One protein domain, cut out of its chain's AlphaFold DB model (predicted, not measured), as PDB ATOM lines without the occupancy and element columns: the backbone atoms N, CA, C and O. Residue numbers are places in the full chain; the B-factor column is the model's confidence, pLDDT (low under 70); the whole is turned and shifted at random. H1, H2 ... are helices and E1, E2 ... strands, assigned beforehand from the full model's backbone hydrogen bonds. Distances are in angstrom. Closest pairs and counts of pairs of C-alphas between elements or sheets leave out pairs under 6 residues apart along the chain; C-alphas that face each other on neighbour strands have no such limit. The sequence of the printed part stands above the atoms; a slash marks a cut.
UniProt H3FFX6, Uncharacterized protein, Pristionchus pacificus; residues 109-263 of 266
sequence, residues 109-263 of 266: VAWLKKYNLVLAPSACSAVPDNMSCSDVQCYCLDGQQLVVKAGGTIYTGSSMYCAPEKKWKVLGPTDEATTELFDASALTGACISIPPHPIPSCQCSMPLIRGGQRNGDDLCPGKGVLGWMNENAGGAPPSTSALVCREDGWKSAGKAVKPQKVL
ATOM      1  N   VAL A 109     -17.109  49.300 -36.645       93.19
ATOM      2  CA  VAL A 109     -16.181  48.463 -37.426       93.19
ATOM      3  C   VAL A 109     -14.913  49.229 -37.813       93.19
ATOM      4  O   VAL A 109     -14.263  48.916 -38.819       93.19
ATOM      5  N   ALA A 110     -14.591  50.304 -37.088       93.88
ATOM      6  CA  ALA A 110     -13.440  51.146 -37.391       93.88
ATOM      7  C   ALA A 110     -12.115  50.367 -37.350       93.88
ATOM      8  O   ALA A 110     -11.254  50.585 -38.211       93.88
ATOM      9  N   TRP A 111     -11.953  49.440 -36.401       92.88
ATOM     10  CA  TRP A 111     -10.740  48.638 -36.287       92.88
ATOM     11  C   TRP A 111     -10.662  47.614 -37.430       92.88
ATOM     12  O   TRP A 111      -9.640  47.572 -38.118       92.88
ATOM     13  N   LEU A 112     -11.747  46.903 -37.764       93.12
ATOM     14  CA  LEU A 112     -11.761  45.986 -38.923       93.12
ATOM     15  C   LEU A 112     -11.397  46.693 -40.228       93.12
ATOM     16  O   LEU A 112     -10.594  46.172 -41.003       93.12
ATOM     17  N   LYS A 113     -11.948  47.891 -40.458       93.62
ATOM     18  CA  LYS A 113     -11.607  48.712 -41.629       93.62
ATOM     19  C   LYS A 113     -10.127  49.080 -41.642       93.62
ATOM     20  O   LYS A 113      -9.470  48.900 -42.661       93.62
ATOM     21  N   LYS A 114      -9.592  49.554 -40.512       95.19
ATOM     22  CA  LYS A 114      -8.184  49.969 -40.382       95.19
ATOM     23  C   LYS A 114      -7.205  48.850 -40.750       95.19
ATOM     24  O   LYS A 114      -6.154  49.140 -41.316       95.19
ATOM     25  N   TYR A 115      -7.543  47.601 -40.439       94.62
ATOM     26  CA  TYR A 115      -6.690  46.436 -40.694       94.62
ATOM     27  C   TYR A 115      -7.082  45.635 -41.946       94.62
ATOM     28  O   TYR A 115      -6.535  44.558 -42.164       94.62
ATOM     29  N   ASN A 116      -7.988  46.150 -42.788       94.12
ATOM     30  CA  ASN A 116      -8.496  45.466 -43.987       94.12
ATOM     31  C   ASN A 116      -9.058  44.061 -43.697       94.12
ATOM     32  O   ASN A 116      -8.924  43.137 -44.497       94.12
ATOM     33  N   LEU A 117      -9.695  43.904 -42.537       95.44
ATOM     34  CA  LEU A 117     -10.324  42.656 -42.094       95.44
ATOM     35  C   LEU A 117     -11.816  42.598 -42.438       95.44
ATOM     36  O   LEU A 117     -12.525  41.714 -41.967       95.44
ATOM     37  N   VAL A 118     -12.299  43.531 -43.255       96.31
ATOM     38  CA  VAL A 118     -13.662  43.552 -43.783       96.31
ATOM     39  C   VAL A 118     -13.623  43.789 -45.286       96.31
ATOM     40  O   VAL A 118     -12.928  44.680 -45.772       96.31
ATOM     41  N   LEU A 119     -14.370  42.971 -46.017       96.69
ATOM     42  CA  LEU A 119     -14.593  43.106 -47.448       96.69
ATOM     43  C   LEU A 119     -15.972  43.716 -47.714       96.69
ATOM     44  O   LEU A 119     -16.849  43.733 -46.847       96.69
ATOM     45  N   ALA A 120     -16.180  44.166 -48.950       96.81
ATOM     46  CA  ALA A 120     -17.513  44.517 -49.418       96.81
ATOM     47  C   ALA A 120     -18.453  43.294 -49.304       96.81
ATOM     48  O   ALA A 120     -18.034  42.181 -49.642       96.81
ATOM     49  N   PRO A 121     -19.723  43.475 -48.898       96.75
ATOM     50  CA  PRO A 121     -20.718  42.405 -48.799       96.75
ATOM     51  C   PRO A 121     -20.802  41.489 -50.026       96.75
ATOM     52  O   PRO A 121     -20.928  40.275 -49.886       96.75
ATOM     53  N   SER A 122     -20.648  42.057 -51.227       95.25
ATOM     54  CA  SER A 122     -20.678  41.323 -52.497       95.25
ATOM     55  C   SER A 122     -19.612  40.224 -52.615       95.25
ATOM     56  O   SER A 122     -19.770  39.318 -53.431       95.25
ATOM     57  N   ALA A 123     -18.556  40.250 -51.794       97.19
ATOM     58  CA  ALA A 123     -17.525  39.216 -51.776       97.19
ATOM     59  C   ALA A 123     -17.945  37.917 -51.054       97.19
ATOM     60  O   ALA A 123     -17.331  36.883 -51.313       97.19
ATOM     61  N   CYS A 124     -18.971  37.943 -50.188       92.94
ATOM     62  CA  CYS A 124     -19.425  36.795 -49.380       92.94
ATOM     63  C   CYS A 124     -20.725  36.140 -49.883       92.94
ATOM     64  O   CYS A 124     -21.268  35.261 -49.207       92.94
ATOM     65  N   SER A 125     -21.169  36.490 -51.097       93.50
ATOM     66  CA  SER A 125     -22.452  36.125 -51.742       93.50
ATOM     67  C   SER A 125     -23.600  37.100 -51.453       93.50
ATOM     68  O   SER A 125     -23.482  37.992 -50.620       93.50
ATOM     69  N   ALA A 126     -24.713  36.953 -52.178       92.81
ATOM     70  CA  ALA A 126     -25.914  37.757 -51.962       92.81
ATOM     71  C   ALA A 126     -26.541  37.488 -50.581       92.81
ATOM     72  O   ALA A 126     -26.457  36.375 -50.057       92.81
ATOM     73  N   VAL A 127     -27.188  38.510 -50.017       96.56
ATOM     74  CA  VAL A 127     -28.017  38.392 -48.811       96.56
ATOM     75  C   VAL A 127     -29.490  38.181 -49.199       96.56
ATOM     76  O   VAL A 127     -29.868  38.558 -50.309       96.56
ATOM     77  N   PRO A 128     -30.324  37.588 -48.328       95.81
ATOM     78  CA  PRO A 128     -31.763  37.471 -48.566       95.81
ATOM     79  C   PRO A 128     -32.479  38.831 -48.679       95.81
ATOM     80  O   PRO A 128     -32.009  39.830 -48.139       95.81
ATOM     81  N   ASP A 129     -33.665  38.845 -49.297       95.31
ATOM     82  CA  ASP A 129     -34.445  40.069 -49.577       95.31
ATOM     83  C   ASP A 129     -34.921  40.828 -48.324       95.31
ATOM     84  O   ASP A 129     -35.242  42.013 -48.392       95.31
ATOM     85  N   ASN A 130     -34.965  40.167 -47.164       94.38
ATOM     86  CA  ASN A 130     -35.293  40.794 -45.878       94.38
ATOM     87  C   ASN A 130     -34.070  41.400 -45.165       94.38
ATOM     88  O   ASN A 130     -34.148  41.774 -43.991       94.38
ATOM     89  N   MET A 131     -32.939  41.502 -45.863       96.38
ATOM     90  CA  MET A 131     -31.722  42.147 -45.388       96.38
ATOM     91  C   MET A 131     -31.360  43.346 -46.257       96.38
ATOM     92  O   MET A 131     -31.699  43.433 -47.435       96.38
ATOM     93  N   SER A 132     -30.609  44.272 -45.672       95.81
ATOM     94  CA  SER A 132     -29.988  45.375 -46.395       95.81
ATOM     95  C   SER A 132     -28.529  45.506 -45.992       95.81
ATOM     96  O   SER A 132     -28.137  45.110 -44.893       95.81
ATOM     97  N   CYS A 133     -27.717  46.040 -46.898       95.75
ATOM     98  CA  CYS A 133     -26.290  46.210 -46.698       95.75
ATOM     99  C   CYS A 133     -25.884  47.671 -46.886       95.75
ATOM    100  O   CYS A 133     -26.288  48.340 -47.833       95.75
ATOM    101  N   SER A 134     -25.035  48.134 -45.976       94.44
ATOM    102  CA  SER A 134     -24.136  49.269 -46.171       94.44
ATOM    103  C   SER A 134     -22.887  48.831 -46.952       94.44
ATOM    104  O   SER A 134     -22.780  47.678 -47.366       94.44
ATOM    105  N   ASP A 135     -21.895  49.714 -47.075       93.56
ATOM    106  CA  ASP A 135     -20.627  49.420 -47.762       93.56
ATOM    107  C   ASP A 135     -19.872  48.203 -47.199       93.56
ATOM    108  O   ASP A 135     -19.087  47.579 -47.909       93.56
ATOM    109  N   VAL A 136     -20.064  47.883 -45.914       95.62
ATOM    110  CA  VAL A 136     -19.251  46.880 -45.195       95.62
ATOM    111  C   VAL A 136     -20.044  45.968 -44.259       95.62
ATOM    112  O   VAL A 136     -19.518  44.960 -43.796       95.62
ATOM    113  N   GLN A 137     -21.286  46.324 -43.943       96.44
ATOM    114  CA  GLN A 137     -22.122  45.600 -42.988       96.44
ATOM    115  C   GLN A 137     -23.506  45.359 -43.567       96.44
ATOM    116  O   GLN A 137     -24.062  46.259 -44.192       96.44
ATOM    117  N   CYS A 138     -24.084  44.203 -43.270       96.62
ATOM    118  CA  CYS A 138     -25.469  43.873 -43.572       96.62
ATOM    119  C   CYS A 138     -26.269  43.669 -42.285       96.62
ATOM    120  O   CYS A 138     -25.724  43.250 -41.264       96.62
ATOM    121  N   TYR A 139     -27.559  43.971 -42.337       95.38
ATOM    122  CA  TYR A 139     -28.481  43.920 -41.206       95.38
ATOM    123  C   TYR A 139     -29.875  43.504 -41.682       95.38
ATOM    124  O   TYR A 139     -30.196  43.591 -42.868       95.38
ATOM    125  N   CYS A 140     -30.698  43.039 -40.748       94.69
ATOM    126  CA  CYS A 140     -32.086  42.693 -41.023       94.69
ATOM    127  C   CYS A 140     -32.968  43.948 -41.091       94.69
ATOM    128  O   CYS A 140     -32.779  44.891 -40.319       94.69
ATOM    129  N   LEU A 141     -33.936  43.957 -42.004       91.81
ATOM    130  CA  LEU A 141     -34.909  45.042 -42.139       91.81
ATOM    131  C   LEU A 141     -35.941  45.033 -40.997       91.81
ATOM    132  O   LEU A 141     -36.001  44.106 -40.191       91.81
ATOM    133  N   ASP A 142     -36.729  46.106 -40.897       86.50
ATOM    134  CA  ASP A 142     -37.883  46.228 -39.988       86.50
ATOM    135  C   ASP A 142     -37.584  46.011 -38.493       86.50
ATOM    136  O   ASP A 142     -38.457  45.655 -37.702       86.50
ATOM    137  N   GLY A 143     -36.329  46.221 -38.083       80.75
ATOM    138  CA  GLY A 143     -35.897  46.001 -36.702       80.75
ATOM    139  C   GLY A 143     -35.861  44.525 -36.292       80.75
ATOM    140  O   GLY A 143     -35.766  44.233 -35.096       80.75
ATOM    141  N   GLN A 144     -35.924  43.606 -37.260       89.88
ATOM    142  CA  GLN A 144     -35.712  42.183 -37.035       89.88
ATOM    143  C   GLN A 144     -34.307  41.923 -36.489       89.88
ATOM    144  O   GLN A 144     -33.359  42.681 -36.707       89.88
ATOM    145  N   GLN A 145     -34.174  40.825 -35.757       90.75
ATOM    146  CA  GLN A 145     -32.898  40.402 -35.208       90.75
ATOM    147  C   GLN A 145     -32.215  39.399 -36.125       90.75
ATOM    148  O   GLN A 145     -32.866  38.507 -36.664       90.75
ATOM    149  N   LEU A 146     -30.892  39.522 -36.236       95.12
ATOM    150  CA  LEU A 146     -30.066  38.560 -36.942       95.12
ATOM    151  C   LEU A 146     -29.719  37.389 -36.017       95.12
ATOM    152  O   LEU A 146     -29.034  37.577 -35.010       95.12
ATOM    153  N   VAL A 147     -30.166  36.192 -36.385       95.81
ATOM    154  CA  VAL A 147     -29.886  34.929 -35.697       95.81
ATOM    155  C   VAL A 147     -29.354  33.916 -36.697       95.81
ATOM    156  O   VAL A 147     -30.044  33.520 -37.627       95.81
ATOM    157  N   VAL A 148     -28.122  33.462 -36.498       97.06
ATOM    158  CA  VAL A 148     -27.454  32.506 -37.389       97.06
ATOM    159  C   VAL A 148     -26.967  31.293 -36.614       97.06
ATOM    160  O   VAL A 148     -26.617  31.379 -35.436       97.06
ATOM    161  N   LYS A 149     -26.894  30.143 -37.284       95.62
ATOM    162  CA  LYS A 149     -26.277  28.933 -36.735       95.62
ATOM    163  C   LYS A 149     -24.920  28.709 -37.399       95.62
ATOM    164  O   LYS A 149     -24.859  28.457 -38.597       95.62
ATOM    165  N   ALA A 150     -23.848  28.755 -36.613       94.25
ATOM    166  CA  ALA A 150     -22.475  28.546 -37.072       94.25
ATOM    167  C   ALA A 150     -21.745  27.602 -36.106       94.25
ATOM    168  O   ALA A 150     -21.878  27.743 -34.890       94.25
ATOM    169  N   GLY A 151     -21.037  26.594 -36.628       89.12
ATOM    170  CA  GLY A 151     -20.285  25.639 -35.796       89.12
ATOM    171  C   GLY A 151     -21.133  24.907 -34.745       89.12
ATOM    172  O   GLY A 151     -20.683  24.652 -33.632       89.12
ATOM    173  N   GLY A 152     -22.410  24.641 -35.046       92.19
ATOM    174  CA  GLY A 152     -23.355  24.037 -34.095       92.19
ATOM    175  C   GLY A 152     -23.868  24.983 -33.000       92.19
ATOM    176  O   GLY A 152     -24.733  24.593 -32.222       92.19
ATOM    177  N   THR A 153     -23.403  26.232 -32.973       94.88
ATOM    178  CA  THR A 153     -23.798  27.257 -32.004       94.88
ATOM    179  C   THR A 153     -24.742  28.271 -32.646       94.88
ATOM    180  O   THR A 153     -24.569  28.654 -33.802       94.88
ATOM    181  N   ILE A 154     -25.752  28.714 -31.896       95.81
ATOM    182  CA  ILE A 154     -26.617  29.827 -32.302       95.81
ATOM    183  C   ILE A 154     -25.943  31.135 -31.894       95.81
ATOM    184  O   ILE A 154     -25.523  31.284 -30.744       95.81
ATOM    185  N   TYR A 155     -25.856  32.068 -32.830       96.12
ATOM    186  CA  TYR A 155     -25.340  33.407 -32.620       96.12
ATOM    187  C   TYR A 155     -26.398  34.430 -32.979       96.12
ATOM    188  O   TYR A 155     -27.080  34.297 -33.991       96.12
ATOM    189  N   THR A 156     -26.484  35.468 -32.164       95.00
ATOM    190  CA  THR A 156     -27.498  36.499 -32.298       95.00
ATOM    191  C   THR A 156     -26.848  37.871 -32.168       95.00
ATOM    192  O   THR A 156     -26.124  38.113 -31.201       95.00
ATOM    193  N   GLY A 157     -27.110  38.769 -33.116       92.81
ATOM    194  CA  GLY A 157     -26.522  40.112 -33.156       92.81
ATOM    195  C   GLY A 157     -27.378  41.116 -33.928       92.81
ATOM    196  O   GLY A 157     -28.546  40.856 -34.231       92.81
ATOM    197  N   SER A 158     -26.805  42.287 -34.204       90.62
ATOM    198  CA  SER A 158     -27.467  43.387 -34.926       90.62
ATOM    199  C   SER A 158     -27.059  43.466 -36.395       90.62
ATOM    200  O   SER A 158     -27.880  43.803 -37.246       90.62
ATOM    201  N   SER A 159     -25.808  43.130 -36.704       94.81
ATOM    202  CA  SER A 159     -25.265  43.178 -38.058       94.81
ATOM    203  C   SER A 159     -24.258  42.055 -38.306       94.81
ATOM    204  O   SER A 159     -23.852  41.317 -37.407       94.81
ATOM    205  N   MET A 160     -23.852  41.918 -39.562       96.38
ATOM    206  CA  MET A 160     -22.802  41.011 -40.005       96.38
ATOM    207  C   MET A 160     -21.913  41.681 -41.043       96.38
ATOM    208  O   MET A 160     -22.317  42.654 -41.677       96.38
ATOM    209  N   TYR A 161     -20.723  41.131 -41.256       97.38
ATOM    210  CA  TYR A 161     -19.788  41.596 -42.277       97.38
ATOM    211  C   TYR A 161     -19.163  40.432 -43.041       97.38
ATOM    212  O   TYR A 161     -19.170  39.284 -42.583       97.38
ATOM    213  N   CYS A 162     -18.614  40.760 -44.209       98.00
ATOM    214  CA  CYS A 162     -17.873  39.821 -45.031       98.00
ATOM    215  C   CYS A 162     -16.396  39.794 -44.617       98.00
ATOM    216  O   CYS A 162     -15.701  40.805 -44.732       98.00
ATOM    217  N   ALA A 163     -15.916  38.652 -44.126       97.38
ATOM    218  CA  ALA A 163     -14.529  38.470 -43.702       97.38
ATOM    219  C   ALA A 163     -13.596  38.166 -44.899       97.38
ATOM    220  O   ALA A 163     -14.081  37.767 -45.965       97.38
ATOM    221  N   PRO A 164     -12.259  38.309 -44.758       97.19
ATOM    222  CA  PRO A 164     -11.291  38.049 -45.831       97.19
ATOM    223  C   PRO A 164     -11.377  36.641 -46.437       97.19
ATOM    224  O   PRO A 164     -11.081  36.446 -47.615       97.19
ATOM    225  N   GLU A 165     -11.849  35.667 -45.660       97.00
ATOM    226  CA  GLU A 165     -12.107  34.289 -46.084       97.00
ATOM    227  C   GLU A 165     -13.341  34.147 -46.992       97.00
ATOM    228  O   GLU A 165     -13.718  33.028 -47.340       97.00
ATOM    229  N   LYS A 166     -13.980  35.263 -47.378       97.12
ATOM    230  CA  LYS A 166     -15.219  35.315 -48.173       97.12
ATOM    231  C   LYS A 166     -16.374  34.559 -47.514       97.12
ATOM    232  O   LYS A 166     -17.223  33.972 -48.181       97.12
ATOM    233  N   LYS A 167     -16.394  34.596 -46.183       97.44
ATOM    234  CA  LYS A 167     -17.461  34.063 -45.338       97.44
ATOM    235  C   LYS A 167     -17.967  35.137 -44.387       97.44
ATOM    236  O   LYS A 167     -17.272  36.110 -44.092       97.44
ATOM    237  N   TRP A 168     -19.182  34.946 -43.904       97.69
ATOM    238  CA  TRP A 168     -19.847  35.894 -43.026       97.69
ATOM    239  C   TRP A 168     -19.438  35.699 -41.566       97.69
ATOM    240  O   TRP A 168     -19.122  34.586 -41.134       97.69
ATOM    241  N   LYS A 169     -19.489  36.792 -40.800       97.25
ATOM    242  CA  LYS A 169     -19.435  36.807 -39.332       97.25
ATOM    243  C   LYS A 169     -20.473  37.782 -38.789       97.25
ATOM    244  O   LYS A 169     -20.627  38.869 -39.341       97.25
ATOM    245  N   VAL A 170     -21.142  37.424 -37.694       95.69
ATOM    246  CA  VAL A 170     -22.015  38.353 -36.959       95.69
ATOM    247  C   VAL A 170     -21.158  39.206 -36.036       95.69
ATOM    248  O   VAL A 170     -20.175  38.722 -35.466       95.69
ATOM    249  N   LEU A 171     -21.537  40.474 -35.913       93.44
ATOM    250  CA  LEU A 171     -20.919  41.462 -35.043       93.44
ATOM    251  C   LEU A 171     -21.762  41.666 -33.785       93.44
ATOM    252  O   LEU A 171     -22.995  41.678 -33.824       93.44
ATOM    253  N   GLY A 172     -21.071  41.850 -32.665       89.81
ATOM    254  CA  GLY A 172     -21.613  42.550 -31.509       89.81
ATOM    255  C   GLY A 172     -21.650  44.062 -31.753       89.81
ATOM    256  O   GLY A 172     -21.557  44.511 -32.891       89.81
ATOM    257  N   PRO A 173     -21.759  44.881 -30.701       88.00
ATOM    258  CA  PRO A 173     -21.834  46.333 -30.848       88.00
ATOM    259  C   PRO A 173     -20.505  46.954 -31.311       88.00
ATOM    260  O   PRO A 173     -20.508  48.033 -31.904       88.00
ATOM    261  N   THR A 174     -19.384  46.264 -31.087       86.62
ATOM    262  CA  THR A 174     -18.068  46.597 -31.651       86.62
ATOM    263  C   THR A 174     -17.479  45.393 -32.377       86.62
ATOM    264  O   THR A 174     -17.962  44.261 -32.246       86.62
ATOM    265  N   ASP A 175     -16.405  45.628 -33.117       80.94
ATOM    266  CA  ASP A 175     -15.688  44.606 -33.862       80.94
ATOM    267  C   ASP A 175     -14.814  43.652 -33.031       80.94
ATOM    268  O   ASP A 175     -14.309  42.664 -33.569       80.94
ATOM    269  N   GLU A 176     -14.713  43.851 -31.715       80.81
ATOM    270  CA  GLU A 176     -14.074  42.887 -30.806       80.81
ATOM    271  C   GLU A 176     -14.909  41.604 -30.634       80.81
ATOM    272  O   GLU A 176     -14.379  40.525 -30.348       80.81
ATOM    273  N   ALA A 177     -16.230  41.696 -30.815       80.81
ATOM    274  CA  ALA A 177     -17.147  40.575 -30.670       80.81
ATOM    275  C   ALA A 177     -17.593  40.063 -32.037       80.81
ATOM    276  O   ALA A 177     -18.580  40.528 -32.600       80.81
ATOM    277  N   THR A 178     -16.893  39.048 -32.548       86.75
ATOM    278  CA  THR A 178     -17.275  38.370 -33.793       86.75
ATOM    279  C   THR A 178     -17.584  36.895 -33.572       86.75
ATOM    280  O   THR A 178     -17.151  36.281 -32.589       86.75
ATOM    281  N   THR A 179     -18.375  36.321 -34.473       89.62
ATOM    282  CA  THR A 179     -18.670  34.884 -34.485       89.62
ATOM    283  C   THR A 179     -17.609  34.082 -35.221       89.62
ATOM    284  O   THR A 179     -16.699  34.608 -35.863       89.62
ATOM    285  N   GLU A 180     -17.779  32.766 -35.172       92.38
ATOM    286  CA  GLU A 180     -17.184  31.861 -36.149       92.38
ATOM    287  C   GLU A 180     -17.663  32.204 -37.570       92.38
ATOM    288  O   GLU A 180     -18.731  32.801 -37.750       92.38
ATOM    289  N   LEU A 181     -16.852  31.837 -38.568       95.75
ATOM    290  CA  LEU A 181     -17.183  31.999 -39.985       95.75
ATOM    291  C   LEU A 181     -18.386  31.115 -40.346       95.75
ATOM    292  O   LEU A 181     -18.445  29.952 -39.938       95.75
ATOM    293  N   PHE A 182     -19.299  31.628 -41.166       96.69
ATOM    294  CA  PHE A 182     -20.396  30.844 -41.734       96.69
ATOM    295  C   PHE A 182     -20.657  31.183 -43.202       96.69
ATOM    296  O   PHE A 182     -20.333  32.268 -43.689       96.69
ATOM    297  N   ASP A 183     -21.228  30.218 -43.917       96.38
ATOM    298  CA  ASP A 183     -21.584  30.352 -45.326       96.38
ATOM    299  C   ASP A 183     -22.956  31.022 -45.485       96.38
ATOM    300  O   ASP A 183     -23.793  30.985 -44.582       96.38
ATOM    301  N   ALA A 184     -23.215  31.599 -46.661       95.50
ATOM    302  CA  ALA A 184     -24.474  32.289 -46.956       95.50
ATOM    303  C   ALA A 184     -25.724  31.399 -46.785       95.50
ATOM    304  O   ALA A 184     -26.812  31.907 -46.536       95.50
ATOM    305  N   SER A 185     -25.579  30.070 -46.842       94.94
ATOM    306  CA  SER A 185     -26.670  29.125 -46.564       94.94
ATOM    307  C   SER A 185     -27.242  29.249 -45.147       94.94
ATOM    308  O   SER A 185     -28.414  28.939 -44.943       94.94
ATOM    309  N   ALA A 186     -26.460  29.743 -44.180       96.06
ATOM    310  CA  ALA A 186     -26.924  30.000 -42.818       96.06
ATOM    311  C   ALA A 186     -27.765  31.286 -42.688       96.06
ATOM    312  O   ALA A 186     -28.289  31.548 -41.608       96.06
ATOM    313  N   LEU A 187     -27.901  32.080 -43.761       96.31
ATOM    314  CA  LEU A 187     -28.730  33.292 -43.785       96.31
ATOM    315  C   LEU A 187     -30.209  33.007 -44.060       96.31
ATOM    316  O   LEU A 187     -31.060  33.855 -43.792       96.31
ATOM    317  N   THR A 188     -30.541  31.824 -44.576       94.62
ATOM    318  CA  THR A 188     -31.931  31.439 -44.832       94.62
ATOM    319  C   THR A 188     -32.712  31.406 -43.518       94.62
ATOM    320  O   THR A 188     -32.457  30.567 -42.658       94.62
ATOM    321  N   GLY A 189     -33.671  32.324 -43.368       94.44
ATOM    322  CA  GLY A 189     -34.462  32.466 -42.141       94.44
ATOM    323  C   GLY A 189     -33.714  33.115 -40.971       94.44
ATOM    324  O   GLY A 189     -34.187  33.028 -39.843       94.44
ATOM    325  N   ALA A 190     -32.567  33.759 -41.216       96.44
ATOM    326  CA  ALA A 190     -31.756  34.339 -40.149       96.44
ATOM    327  C   ALA A 190     -32.359  35.610 -39.537       96.44
ATOM    328  O   ALA A 190     -32.108  35.915 -38.374       96.44
ATOM    329  N   CYS A 191     -33.153  36.360 -40.302       96.06
ATOM    330  CA  CYS A 191     -33.851  37.532 -39.788       96.06
ATOM    331  C   CYS A 191     -35.185  37.132 -39.175       96.06
ATOM    332  O   CYS A 191     -36.092  36.659 -39.864       96.06
ATOM    333  N   ILE A 192     -35.286  37.323 -37.866       93.88
ATOM    334  CA  ILE A 192     -36.440  36.925 -37.072       93.88
ATOM    335  C   ILE A 192     -37.117  38.142 -36.442       93.88
ATOM    336  O   ILE A 192     -36.473  39.061 -35.926       93.88
ATOM    337  N   SER A 193     -38.444  38.133 -36.450       91.44
ATOM    338  CA  SER A 193     -39.228  39.123 -35.720       91.44
ATOM    339  C   SER A 193     -39.235  38.774 -34.240       91.44
ATOM    340  O   SER A 193     -39.610  37.669 -33.850       91.44
ATOM    341  N   ILE A 194     -38.852  39.736 -33.413       85.31
ATOM    342  CA  ILE A 194     -38.930  39.631 -31.960       85.31
ATOM    343  C   ILE A 194     -39.521  40.907 -31.386       85.31
ATOM    344  O   ILE A 194     -39.419  41.960 -32.023       85.31
ATOM    345  N   PRO A 195     -40.104  40.842 -30.179       85.56
ATOM    346  CA  PRO A 195     -40.515  42.044 -29.481       85.56
ATOM    347  C   PRO A 195     -39.350  43.049 -29.428       85.56
ATOM    348  O   PRO A 195     -38.227  42.677 -29.039       85.56
ATOM    349  N   PRO A 196     -39.574  44.303 -29.863       78.81
ATOM    350  CA  PRO A 196     -38.551  45.330 -29.775       78.81
ATOM    351  C   PRO A 196     -38.187  45.549 -28.309       78.81
ATOM    352  O   PRO A 196     -38.998  45.331 -27.409       78.81
ATOM    353  N   HIS A 197     -36.950  45.976 -28.069       80.00
ATOM    354  CA  HIS A 197     -36.572  46.379 -26.725       80.00
ATOM    355  C   HIS A 197     -37.363  47.659 -26.380       80.00
ATOM    356  O   HIS A 197     -37.364  48.581 -27.196       80.00
ATOM    357  N   PRO A 198     -38.005  47.776 -25.201       82.25
ATOM    358  CA  PRO A 198     -38.668  49.000 -24.745       82.25
ATOM    359  C   PRO A 198     -37.752  50.229 -24.728       82.25
ATOM    360  O   PRO A 198     -38.240  51.353 -24.689       82.25
ATOM    361  N   ILE A 199     -36.432  50.026 -24.747       85.88
ATOM    362  CA  ILE A 199     -35.429  51.074 -24.646       85.88
ATOM    363  C   ILE A 199     -34.578  51.053 -25.927       85.88
ATOM    364  O   ILE A 199     -33.696  50.197 -26.070       85.88
ATOM    365  N   PRO A 200     -34.808  51.995 -26.863       81.12
ATOM    366  CA  PRO A 200     -34.118  52.027 -28.154       81.12
ATOM    367  C   PRO A 200     -32.589  52.103 -28.049       81.12
ATOM    368  O   PRO A 200     -31.889  51.540 -28.890       81.12
ATOM    369  N   SER A 201     -32.053  52.752 -27.005       80.81
ATOM    370  CA  SER A 201     -30.601  52.890 -26.812       80.81
ATOM    371  C   SER A 201     -29.899  51.537 -26.666       80.81
ATOM    372  O   SER A 201     -28.806  51.362 -27.197       80.81
ATOM    373  N   CYS A 202     -30.547  50.548 -26.049       86.94
ATOM    374  CA  CYS A 202     -29.992  49.205 -25.890       86.94
ATOM    375  C   CYS A 202     -30.199  48.304 -27.103       86.94
ATOM    376  O   CYS A 202     -29.477  47.317 -27.255       86.94
ATOM    377  N   GLN A 203     -31.163  48.628 -27.970       83.62
ATOM    378  CA  GLN A 203     -31.419  47.854 -29.180       83.62
ATOM    379  C   GLN A 203     -30.224  47.912 -30.135       83.62
ATOM    380  O   GLN A 203     -29.853  46.884 -30.701       83.62
ATOM    381  N   CYS A 204     -29.596  49.085 -30.271       82.69
ATOM    382  CA  CYS A 204     -28.437  49.245 -31.148       82.69
ATOM    383  C   CYS A 204     -27.094  48.916 -30.501       82.69
ATOM    384  O   CYS A 204     -26.162  48.549 -31.206       82.69
ATOM    385  N   SER A 205     -26.994  48.969 -29.175       86.75
ATOM    386  CA  SER A 205     -25.814  48.505 -28.437       86.75
ATOM    387  C   SER A 205     -26.010  47.091 -27.886       86.75
ATOM    388  O   SER A 205     -25.625  46.796 -26.753       86.75
ATOM    389  N   MET A 206     -26.701  46.233 -28.632       89.31
ATOM    390  CA  MET A 206     -27.019  44.883 -28.189       89.31
ATOM    391  C   MET A 206     -25.765  43.995 -28.244       89.31
ATOM    392  O   MET A 206     -25.126  43.935 -29.294       89.31
ATOM    393  N   PRO A 207     -25.410  43.285 -27.156       94.12
ATOM    394  CA  PRO A 207     -24.269  42.375 -27.165       94.12
ATOM    395  C   PRO A 207     -24.479  41.213 -28.141       94.12
ATOM    396  O   PRO A 207     -25.603  40.753 -28.339       94.12
ATOM    397  N   LEU A 208     -23.380  40.665 -28.664       95.25
ATOM    398  CA  LEU A 208     -23.399  39.395 -29.384       95.25
ATOM    399  C   LEU A 208     -23.799  38.271 -28.418       95.25
ATOM    400  O   LEU A 208     -23.047  37.942 -27.496       95.25
ATOM    401  N   ILE A 209     -24.953  37.646 -28.623       96.19
ATOM    402  CA  ILE A 209     -25.410  36.531 -27.787       96.19
ATOM    403  C   ILE A 209     -24.951  35.218 -28.426       96.19
ATOM    404  O   ILE A 209     -25.183  34.964 -29.609       96.19
ATOM    405  N   ARG A 210     -24.298  34.367 -27.633       96.62
ATOM    406  CA  ARG A 210     -23.835  33.029 -28.017       96.62
ATOM    407  C   ARG A 210     -24.634  31.964 -27.275       96.62
ATOM    408  O   ARG A 210     -24.727  31.997 -26.050       96.62
ATOM    409  N   GLY A 211     -25.126  30.977 -28.016       96.06
ATOM    410  CA  GLY A 211     -25.872  29.837 -27.477       96.06
ATOM    411  C   GLY A 211     -27.357  30.117 -27.234       96.06
ATOM    412  O   GLY A 211     -28.019  29.310 -26.578       96.06
ATOM    413  N   GLY A 212     -27.886  31.230 -27.750       93.62
ATOM    414  CA  GLY A 212     -29.282  31.614 -27.563       93.62
ATOM    415  C   GLY A 212     -29.758  32.706 -28.517       93.62
ATOM    416  O   GLY A 212     -28.982  33.291 -29.275       93.62
ATOM    417  N   GLN A 213     -31.062  32.947 -28.448       92.62
ATOM    418  CA  GLN A 213     -31.818  33.954 -29.182       92.62
ATOM    419  C   GLN A 213     -32.586  34.773 -28.149       92.62
ATOM    420  O   GLN A 213     -33.199  34.183 -27.261       92.62
ATOM    421  N   ARG A 214     -32.564  36.104 -28.252       90.81
ATOM    422  CA  ARG A 214     -33.258  36.946 -27.269       90.81
ATOM    423  C   ARG A 214     -34.768  36.938 -27.495       90.81
ATOM    424  O   ARG A 214     -35.245  36.691 -28.603       90.81
ATOM    425  N   ASN A 215     -35.505  37.329 -26.464       89.88
ATOM    426  CA  ASN A 215     -36.921  37.654 -26.560       89.88
ATOM    427  C   ASN A 215     -37.219  38.922 -25.746       89.88
ATOM    428  O   ASN A 215     -37.250  38.879 -24.516       89.88
ATOM    429  N   GLY A 216     -37.400  40.059 -26.425       86.56
ATOM    430  CA  GLY A 216     -37.505  41.359 -25.756       86.56
ATOM    431  C   GLY A 216     -36.226  41.686 -24.978       86.56
ATOM    432  O   GLY A 216     -35.151  41.738 -25.586       86.56
ATOM    433  N   ASP A 217     -36.371  41.865 -23.662       85.31
ATOM    434  CA  ASP A 217     -35.298  42.173 -22.699       85.31
ATOM    435  C   ASP A 217     -34.543  40.930 -22.211       85.31
ATOM    436  O   ASP A 217     -33.437  41.035 -21.676       85.31
ATOM    437  N   ASP A 218     -35.130  39.742 -22.382       91.19
ATOM    438  CA  ASP A 218     -34.486  38.499 -21.983       91.19
ATOM    439  C   ASP A 218     -33.475  38.079 -23.051       91.19
ATOM    440  O   ASP A 218     -33.830  37.674 -24.160       91.19
ATOM    441  N   LEU A 219     -32.191  38.190 -22.711       93.00
ATOM    442  CA  LEU A 219     -31.081  37.853 -23.600       93.00
ATOM    443  C   LEU A 219     -30.919  36.338 -23.797       93.00
ATOM    444  O   LEU A 219     -30.365  35.919 -24.811       93.00
ATOM    445  N   CYS A 220     -31.385  35.516 -22.852       95.25
ATOM    446  CA  CYS A 220     -31.222  34.061 -22.866       95.25
ATOM    447  C   CYS A 220     -32.483  33.349 -22.327       95.25
ATOM    448  O   CYS A 220     -32.387  32.617 -21.334       95.25
ATOM    449  N   PRO A 221     -33.654  33.514 -22.967       93.94
ATOM    450  CA  PRO A 221     -34.925  32.994 -22.479       93.94
ATOM    451  C   PRO A 221     -34.893  31.481 -22.271       93.94
ATOM    452  O   PRO A 221     -34.426  30.721 -23.120       93.94
ATOM    453  N   GLY A 222     -35.348  31.044 -21.094       93.75
ATOM    454  CA  GLY A 222     -35.401  29.635 -20.676       93.75
ATOM    455  C   GLY A 222     -34.051  28.987 -20.335       93.75
ATOM    456  O   GLY A 222     -34.023  27.998 -19.610       93.75
ATOM    457  N   LYS A 223     -32.932  29.553 -20.800       93.88
ATOM    458  CA  LYS A 223     -31.566  29.064 -20.528       93.88
ATOM    459  C   LYS A 223     -30.905  29.816 -19.377       93.88
ATOM    460  O   LYS A 223     -30.174  29.245 -18.571       93.88
ATOM    461  N   GLY A 224     -31.159  31.117 -19.293       94.62
ATOM    462  CA  GLY A 224     -30.436  32.036 -18.431       94.62
ATOM    463  C   GLY A 224     -29.038  32.370 -18.957       94.62
ATOM    464  O   GLY A 224     -28.445  31.670 -19.785       94.62
ATOM    465  N   VAL A 225     -28.504  33.478 -18.452       96.38
ATOM    466  CA  VAL A 225     -27.160  33.962 -18.780       96.38
ATOM    467  C   VAL A 225     -26.127  33.173 -17.967       96.38
ATOM    468  O   VAL A 225     -26.234  33.064 -16.745       96.38
ATOM    469  N   LEU A 226     -25.134  32.598 -18.647       96.81
ATOM    470  CA  LEU A 226     -23.946  31.993 -18.035       96.81
ATOM    471  C   LEU A 226     -22.958  33.079 -17.591       96.81
ATOM    472  O   LEU A 226     -22.404  33.004 -16.500       96.81
ATOM    473  N   GLY A 227     -22.759  34.087 -18.438       96.56
ATOM    474  CA  GLY A 227     -21.943  35.260 -18.149       96.56
ATOM    475  C   GLY A 227     -21.848  36.196 -19.351       96.56
ATOM    476  O   GLY A 227     -22.307  35.863 -20.445       96.56
ATOM    477  N   TRP A 228     -21.254  37.369 -19.166       95.94
ATOM    478  CA  TRP A 228     -21.082  38.370 -20.220       95.94
ATOM    479  C   TRP A 228     -19.714  39.057 -20.137       95.94
ATOM    480  O   TRP A 228     -19.059  39.052 -19.098       95.94
ATOM    481  N   MET A 229     -19.260  39.626 -21.251       94.38
ATOM    482  CA  MET A 229     -17.968  40.306 -21.371       94.38
ATOM    483  C   MET A 229     -18.184  41.775 -21.718       94.38
ATOM    484  O   MET A 229     -19.007  42.092 -22.580       94.38
ATOM    485  N   ASN A 230     -17.451  42.658 -21.043       91.06
ATOM    486  CA  ASN A 230     -17.446  44.091 -21.323       91.06
ATOM    487  C   ASN A 230     -16.464  44.423 -22.456       91.06
ATOM    488  O   ASN A 230     -15.534  43.659 -22.718       91.06
ATOM    489  N   GLU A 231     -16.636  45.590 -23.070       80.88
ATOM    490  CA  GLU A 231     -15.611  46.199 -23.926       80.88
ATOM    491  C   GLU A 231     -14.299  46.337 -23.140       80.88
ATOM    492  O   GLU A 231     -14.325  46.701 -21.957       80.88
ATOM    493  N   ASN A 232     -13.159  46.046 -23.772       76.81
ATOM    494  CA  ASN A 232     -11.833  46.115 -23.143       76.81
ATOM    495  C   ASN A 232     -11.607  45.145 -21.968       76.81
ATOM    496  O   ASN A 232     -10.712  45.363 -21.151       76.81
ATOM    497  N   ALA A 233     -12.379  44.057 -21.858       77.19
ATOM    498  CA  ALA A 233     -12.181  43.080 -20.783       77.19
ATOM    499  C   ALA A 233     -10.793  42.403 -20.817       77.19
ATOM    500  O   ALA A 233     -10.400  41.809 -19.820       77.19
ATOM    501  N   GLY A 234     -10.039  42.480 -21.923       73.19
ATOM    502  CA  GLY A 234      -8.615  42.113 -21.952       73.19
ATOM    503  C   GLY A 234      -8.313  40.674 -21.511       73.19
ATOM    504  O   GLY A 234      -7.280  40.424 -20.901       73.19
ATOM    505  N   GLY A 235      -9.233  39.736 -21.766       78.56
ATOM    506  CA  GLY A 235      -9.121  38.341 -21.316       78.56
ATOM    507  C   GLY A 235      -9.623  38.072 -19.892       78.56
ATOM    508  O   GLY A 235      -9.514  36.941 -19.421       78.56
ATOM    509  N   ALA A 236     -10.198  39.066 -19.207       87.00
ATOM    510  CA  ALA A 236     -10.876  38.862 -17.933       87.00
ATOM    511  C   ALA A 236     -12.007  37.822 -18.063       87.00
ATOM    512  O   ALA A 236     -12.657  37.730 -19.114       87.00
ATOM    513  N   PRO A 237     -12.269  37.041 -16.999       90.62
ATOM    514  CA  PRO A 237     -13.348  36.067 -17.012       90.62
ATOM    515  C   PRO A 237     -14.708  36.755 -17.227       90.62
ATOM    516  O   PRO A 237     -14.891  37.903 -16.809       90.62
ATOM    517  N   PRO A 238     -15.688  36.064 -17.842       93.88
ATOM    518  CA  PRO A 238     -17.033  36.598 -18.000       93.88
ATOM    519  C   PRO A 238     -17.643  36.982 -16.650       93.88
ATOM    520  O   PRO A 238     -17.590  36.212 -15.690       93.88
ATOM    521  N   SER A 239     -18.271  38.153 -16.592       95.12
ATOM    522  CA  SER A 239     -19.032  38.571 -15.425       95.12
ATOM    523  C   SER A 239     -20.335  37.785 -15.323       95.12
ATOM    524  O   SER A 239     -21.028  37.574 -16.319       95.12
ATOM    525  N   THR A 240     -20.696  37.393 -14.107       95.31
ATOM    526  CA  THR A 240     -21.970  36.733 -13.781       95.31
ATOM    527  C   THR A 240     -22.999  37.699 -13.195       95.31
ATOM    528  O   THR A 240     -24.135  37.309 -12.932       95.31
ATOM    529  N   SER A 241     -22.626  38.965 -12.979       95.44
ATOM    530  CA  SER A 241     -23.536  39.980 -12.454       95.44
ATOM    531  C   SER A 241     -24.665  40.269 -13.442       95.44
ATOM    532  O   SER A 241     -24.456  40.267 -14.656       95.44
ATOM    533  N   ALA A 242     -25.864  40.557 -12.927       94.19
ATOM    534  CA  ALA A 242     -27.025  40.848 -13.762       94.19
ATOM    535  C   ALA A 242     -26.740  42.011 -14.725       94.19
ATOM    536  O   ALA A 242     -26.171  43.033 -14.327       94.19
ATOM    537  N   LEU A 243     -27.138  41.839 -15.984       94.25
ATOM    538  CA  LEU A 243     -27.040  42.843 -17.034       94.25
ATOM    539  C   LEU A 243     -28.452  43.356 -17.315       94.25
ATOM    540  O   LEU A 243     -29.329  42.582 -17.685       94.25
ATOM    541  N   VAL A 244     -28.682  44.645 -17.082       93.69
ATOM    542  CA  VAL A 244     -30.009  45.264 -17.183       93.69
ATOM    543  C   VAL A 244     -29.898  46.490 -18.066       93.69
ATOM    544  O   VAL A 244     -29.082  47.369 -17.792       93.69
ATOM    545  N   CYS A 245     -30.718  46.569 -19.104       91.94
ATOM    546  CA  CYS A 245     -30.845  47.787 -19.886       91.94
ATOM    547  C   CYS A 245     -31.716  48.810 -19.143       91.94
ATOM    548  O   CYS A 245     -32.782  48.473 -18.624       91.94
ATOM    549  N   ARG A 246     -31.264  50.063 -19.094       92.62
ATOM    550  CA  ARG A 246     -32.020  51.226 -18.615       92.62
ATOM    551  C   ARG A 246     -31.925  52.357 -19.636       92.62
ATOM    552  O   ARG A 246     -31.225  52.225 -20.633       92.62
ATOM    553  N   GLU A 247     -32.645  53.455 -19.406       90.44
ATOM    554  CA  GLU A 247     -32.709  54.587 -20.346       90.44
ATOM    555  C   GLU A 247     -31.318  55.123 -20.722       90.44
ATOM    556  O   GLU A 247     -31.069  55.458 -21.880       90.44
ATOM    557  N   ASP A 248     -30.383  55.113 -19.767       90.12
ATOM    558  CA  ASP A 248     -28.985  55.513 -19.942       90.12
ATOM    559  C   ASP A 248     -28.053  54.381 -20.424       90.12
ATOM    560  O   ASP A 248     -26.831  54.531 -20.412       90.12
ATOM    561  N   GLY A 249     -28.614  53.257 -20.879       92.00
ATOM    562  CA  GLY A 249     -27.902  52.130 -21.478       92.00
ATOM    563  C   GLY A 249     -27.782  50.906 -20.567       92.00
ATOM    564  O   GLY A 249     -28.534  50.710 -19.610       92.00
ATOM    565  N   TRP A 250     -26.827  50.033 -20.889       93.94
ATOM    566  CA  TRP A 250     -26.603  48.794 -20.149       93.94
ATOM    567  C   TRP A 250     -25.955  49.051 -18.787       93.94
ATOM    568  O   TRP A 250     -24.954  49.762 -18.670       93.94
ATOM    569  N   LYS A 251     -26.494  48.415 -17.744       95.06
ATOM    570  CA  LYS A 251     -25.953  48.454 -16.385       95.06
ATOM    571  C   LYS A 251     -25.682  47.075 -15.825       95.06
ATOM    572  O   LYS A 251     -26.436  46.131 -16.052       95.06
ATOM    573  N   SER A 252     -24.651  46.997 -14.993       95.56
ATOM    574  CA  SER A 252     -24.393  45.840 -14.154       95.56
ATOM    575  C   SER A 252     -23.919  46.257 -12.768       95.56
ATOM    576  O   SER A 252     -23.069  47.137 -12.636       95.56
ATOM    577  N   ALA A 253     -24.524  45.672 -11.729       93.81
ATOM    578  CA  ALA A 253     -24.303  46.060 -10.329       93.81
ATOM    579  C   ALA A 253     -24.387  47.592 -10.099       93.81
ATOM    580  O   ALA A 253     -23.583  48.179  -9.379       93.81
ATOM    581  N   GLY A 254     -25.336  48.250 -10.776       92.81
ATOM    582  CA  GLY A 254     -25.555  49.700 -10.698       92.81
ATOM    583  C   GLY A 254     -24.591  50.567 -11.519       92.81
ATOM    584  O   GLY A 254     -24.823  51.769 -11.630       92.81
ATOM    585  N   LYS A 255     -23.552  49.992 -12.135       94.31
ATOM    586  CA  LYS A 255     -22.575  50.716 -12.963       94.31
ATOM    587  C   LYS A 255     -22.928  50.617 -14.443       94.31
ATOM    588  O   LYS A 255     -23.387  49.567 -14.884       94.31
ATOM    589  N   ALA A 256     -22.694  51.691 -15.195       93.38
ATOM    590  CA  ALA A 256     -22.797  51.670 -16.652       93.38
ATOM    591  C   ALA A 256     -21.724  50.745 -17.248       93.38
ATOM    592  O   ALA A 256     -20.567  50.769 -16.819       93.38
ATOM    593  N   VAL A 257     -22.121  49.918 -18.210       93.75
ATOM    594  CA  VAL A 257     -21.266  48.936 -18.889       93.75
ATOM    595  C   VAL A 257     -21.584  48.921 -20.385       93.75
ATOM    596  O   VAL A 257     -22.637  49.388 -20.812       93.75
ATOM    597  N   LYS A 258     -20.677  48.376 -21.194       93.25
ATOM    598  CA  LYS A 258     -20.831  48.210 -22.643       93.25
ATOM    599  C   LYS A 258     -20.617  46.735 -22.999       93.25
ATOM    600  O   LYS A 258     -19.504  46.330 -23.344       93.25
ATOM    601  N   PRO A 259     -21.653  45.900 -22.834       94.00
ATOM    602  CA  PRO A 259     -21.520  44.467 -23.021       94.00
ATOM    603  C   PRO A 259     -21.235  44.166 -24.496       94.00
ATOM    604  O   PRO A 259     -21.979  44.576 -25.380       94.00
ATOM    605  N   GLN A 260     -20.166  43.425 -24.755       93.56
ATOM    606  CA  GLN A 260     -19.775  43.002 -26.100       93.56
ATOM    607  C   GLN A 260     -20.355  41.640 -26.450       93.56
ATOM    608  O   GLN A 260     -20.815  41.409 -27.566       93.56
ATOM    609  N   LYS A 261     -20.346  40.728 -25.474       94.75
ATOM    610  CA  LYS A 261     -20.739  39.335 -25.667       94.75
ATOM    611  C   LYS A 261     -21.496  38.809 -24.461       94.75
ATOM    612  O   LYS A 261     -21.100  39.056 -23.325       94.75
ATOM    613  N   VAL A 262     -22.541  38.035 -24.714       96.62
ATOM    614  CA  VAL A 262     -23.330  37.316 -23.711       96.62
ATOM    615  C   VAL A 262     -23.272  35.830 -24.034       96.62
ATOM    616  O   VAL A 262     -23.391  35.423 -25.188       96.62
ATOM    617  N   LEU A 263     -23.054  35.012 -23.014       96.56
ATOM    618  CA  LEU A 263     -23.037  33.559 -23.103       96.56
ATOM    619  C   LEU A 263     -24.311  33.033 -22.444       96.56
ATOM    620  O   LEU A 263     -24.526  33.274 -21.256       96.56
TER     621      LEU A 263
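What this domain is: This is residues 109 to 263 of the 266 residues of an uncharacterized protein of Pristionchus pacificus (UniProt H3FFX6). Two small lobes sit side by side and share one five-stranded sheet, E3 E4 E7 E11 E8, which joins them where E4 pairs with E7. In one lobe a second sheet, E1 E2 E5 E6, is partly face to face with the first, its strands crossed to it, and the short H2 and H3 lie close by; in the other lobe the hairpin of E9 and E10, with H4 next to it, lies beside E11. The printed part has 155 residues, with four named helices and eleven named strands in the order H1 H2, E1 to E6, H3 H4, E7 to E11. The class is mixed, helices and strands, though under half of the residues are in named elements; the five-stranded sheet is mixed, the others antiparallel. The whole is compact, with a radius of gyration of the C-alphas of 14.9 A and spans of 43 by 32 by 29 A.

How they stand to each other: Start with the strongly twisted sheet of E3, residues 145 to 150, E4, 153 to 157, E7, 208 to 210, E11, 259 to 263, and E8, 225 to 230, in that order. Look for atoms within hydrogen-bond range: N 148 and O 155 at 2.8 A in the hairpin E3 and E4, N 156 and O 209 at 2.9 A between antiparallel E4 and E7, N 210 and O 262 at 2.8 A between parallel E7 and E11, and N 229 and O 261 at 2.8 A between antiparallel E11 and E8. The sheet of E1, 131 to 133, E2, 137 to 140, E5, 159 to 162, and E6, 168 to 171, makes a sandwich with it, two sheets face to face, strands at 86 degrees. The closest C-alphas of E4 and E6 are those of Gly 157 and Leu 171, 6.1 A. Here find N 132 and O 139 at 2.9 A in the hairpin E1 and E2, N 138 and O 160 at 2.8 A between antiparallel E2 and E5, and N 161 and O 169 at 3.0 A in the hairpin E5 and E6. H2, residues 121 to 124, stands at this sheet's level, its height over the sheet 3.0 A. H3, residues 184 to 187, only grazes the five-stranded sheet, with residues 185 to 187. In the hairpin E9, 243 to 246, and E10, 249 to 252, N 244 and O 251 are 2.9 A apart; H4, residues 200 to 204, has Cys 202 closest to Gly 249 of E10, C-alphas 5.7 A apart. H1, residues 110 to 114, is apart from the other named elements. H1 has its O i to N i+4 pair within hydrogen-bond range, H4 has 0 of 1 but 1 of 2 O i to N i+3 pairs, and H2 and H3 are too short for an i+4 pair.

Where its parts are: Find C-alpha 110 at (-13.440, 51.146, -37.391), where H1 begins. E3 runs 15.9 A from C-alpha 145 at (-32.898, 40.402, -35.208), E8 14.3 A and E4 13.2 A. E11 ends at C-alpha 263, (-23.037, 33.559, -23.103).

The domain as a whole: The C-alphas farthest apart, those of Ser 125 and Gly 254, are 43.3 A apart. The printed part has no cut; the long links are E6 to H3, H3 to H4, E7 to E8 and E8 to E9. Mean pLDDT of the printed part is 92.3, and no printed residue is under 70.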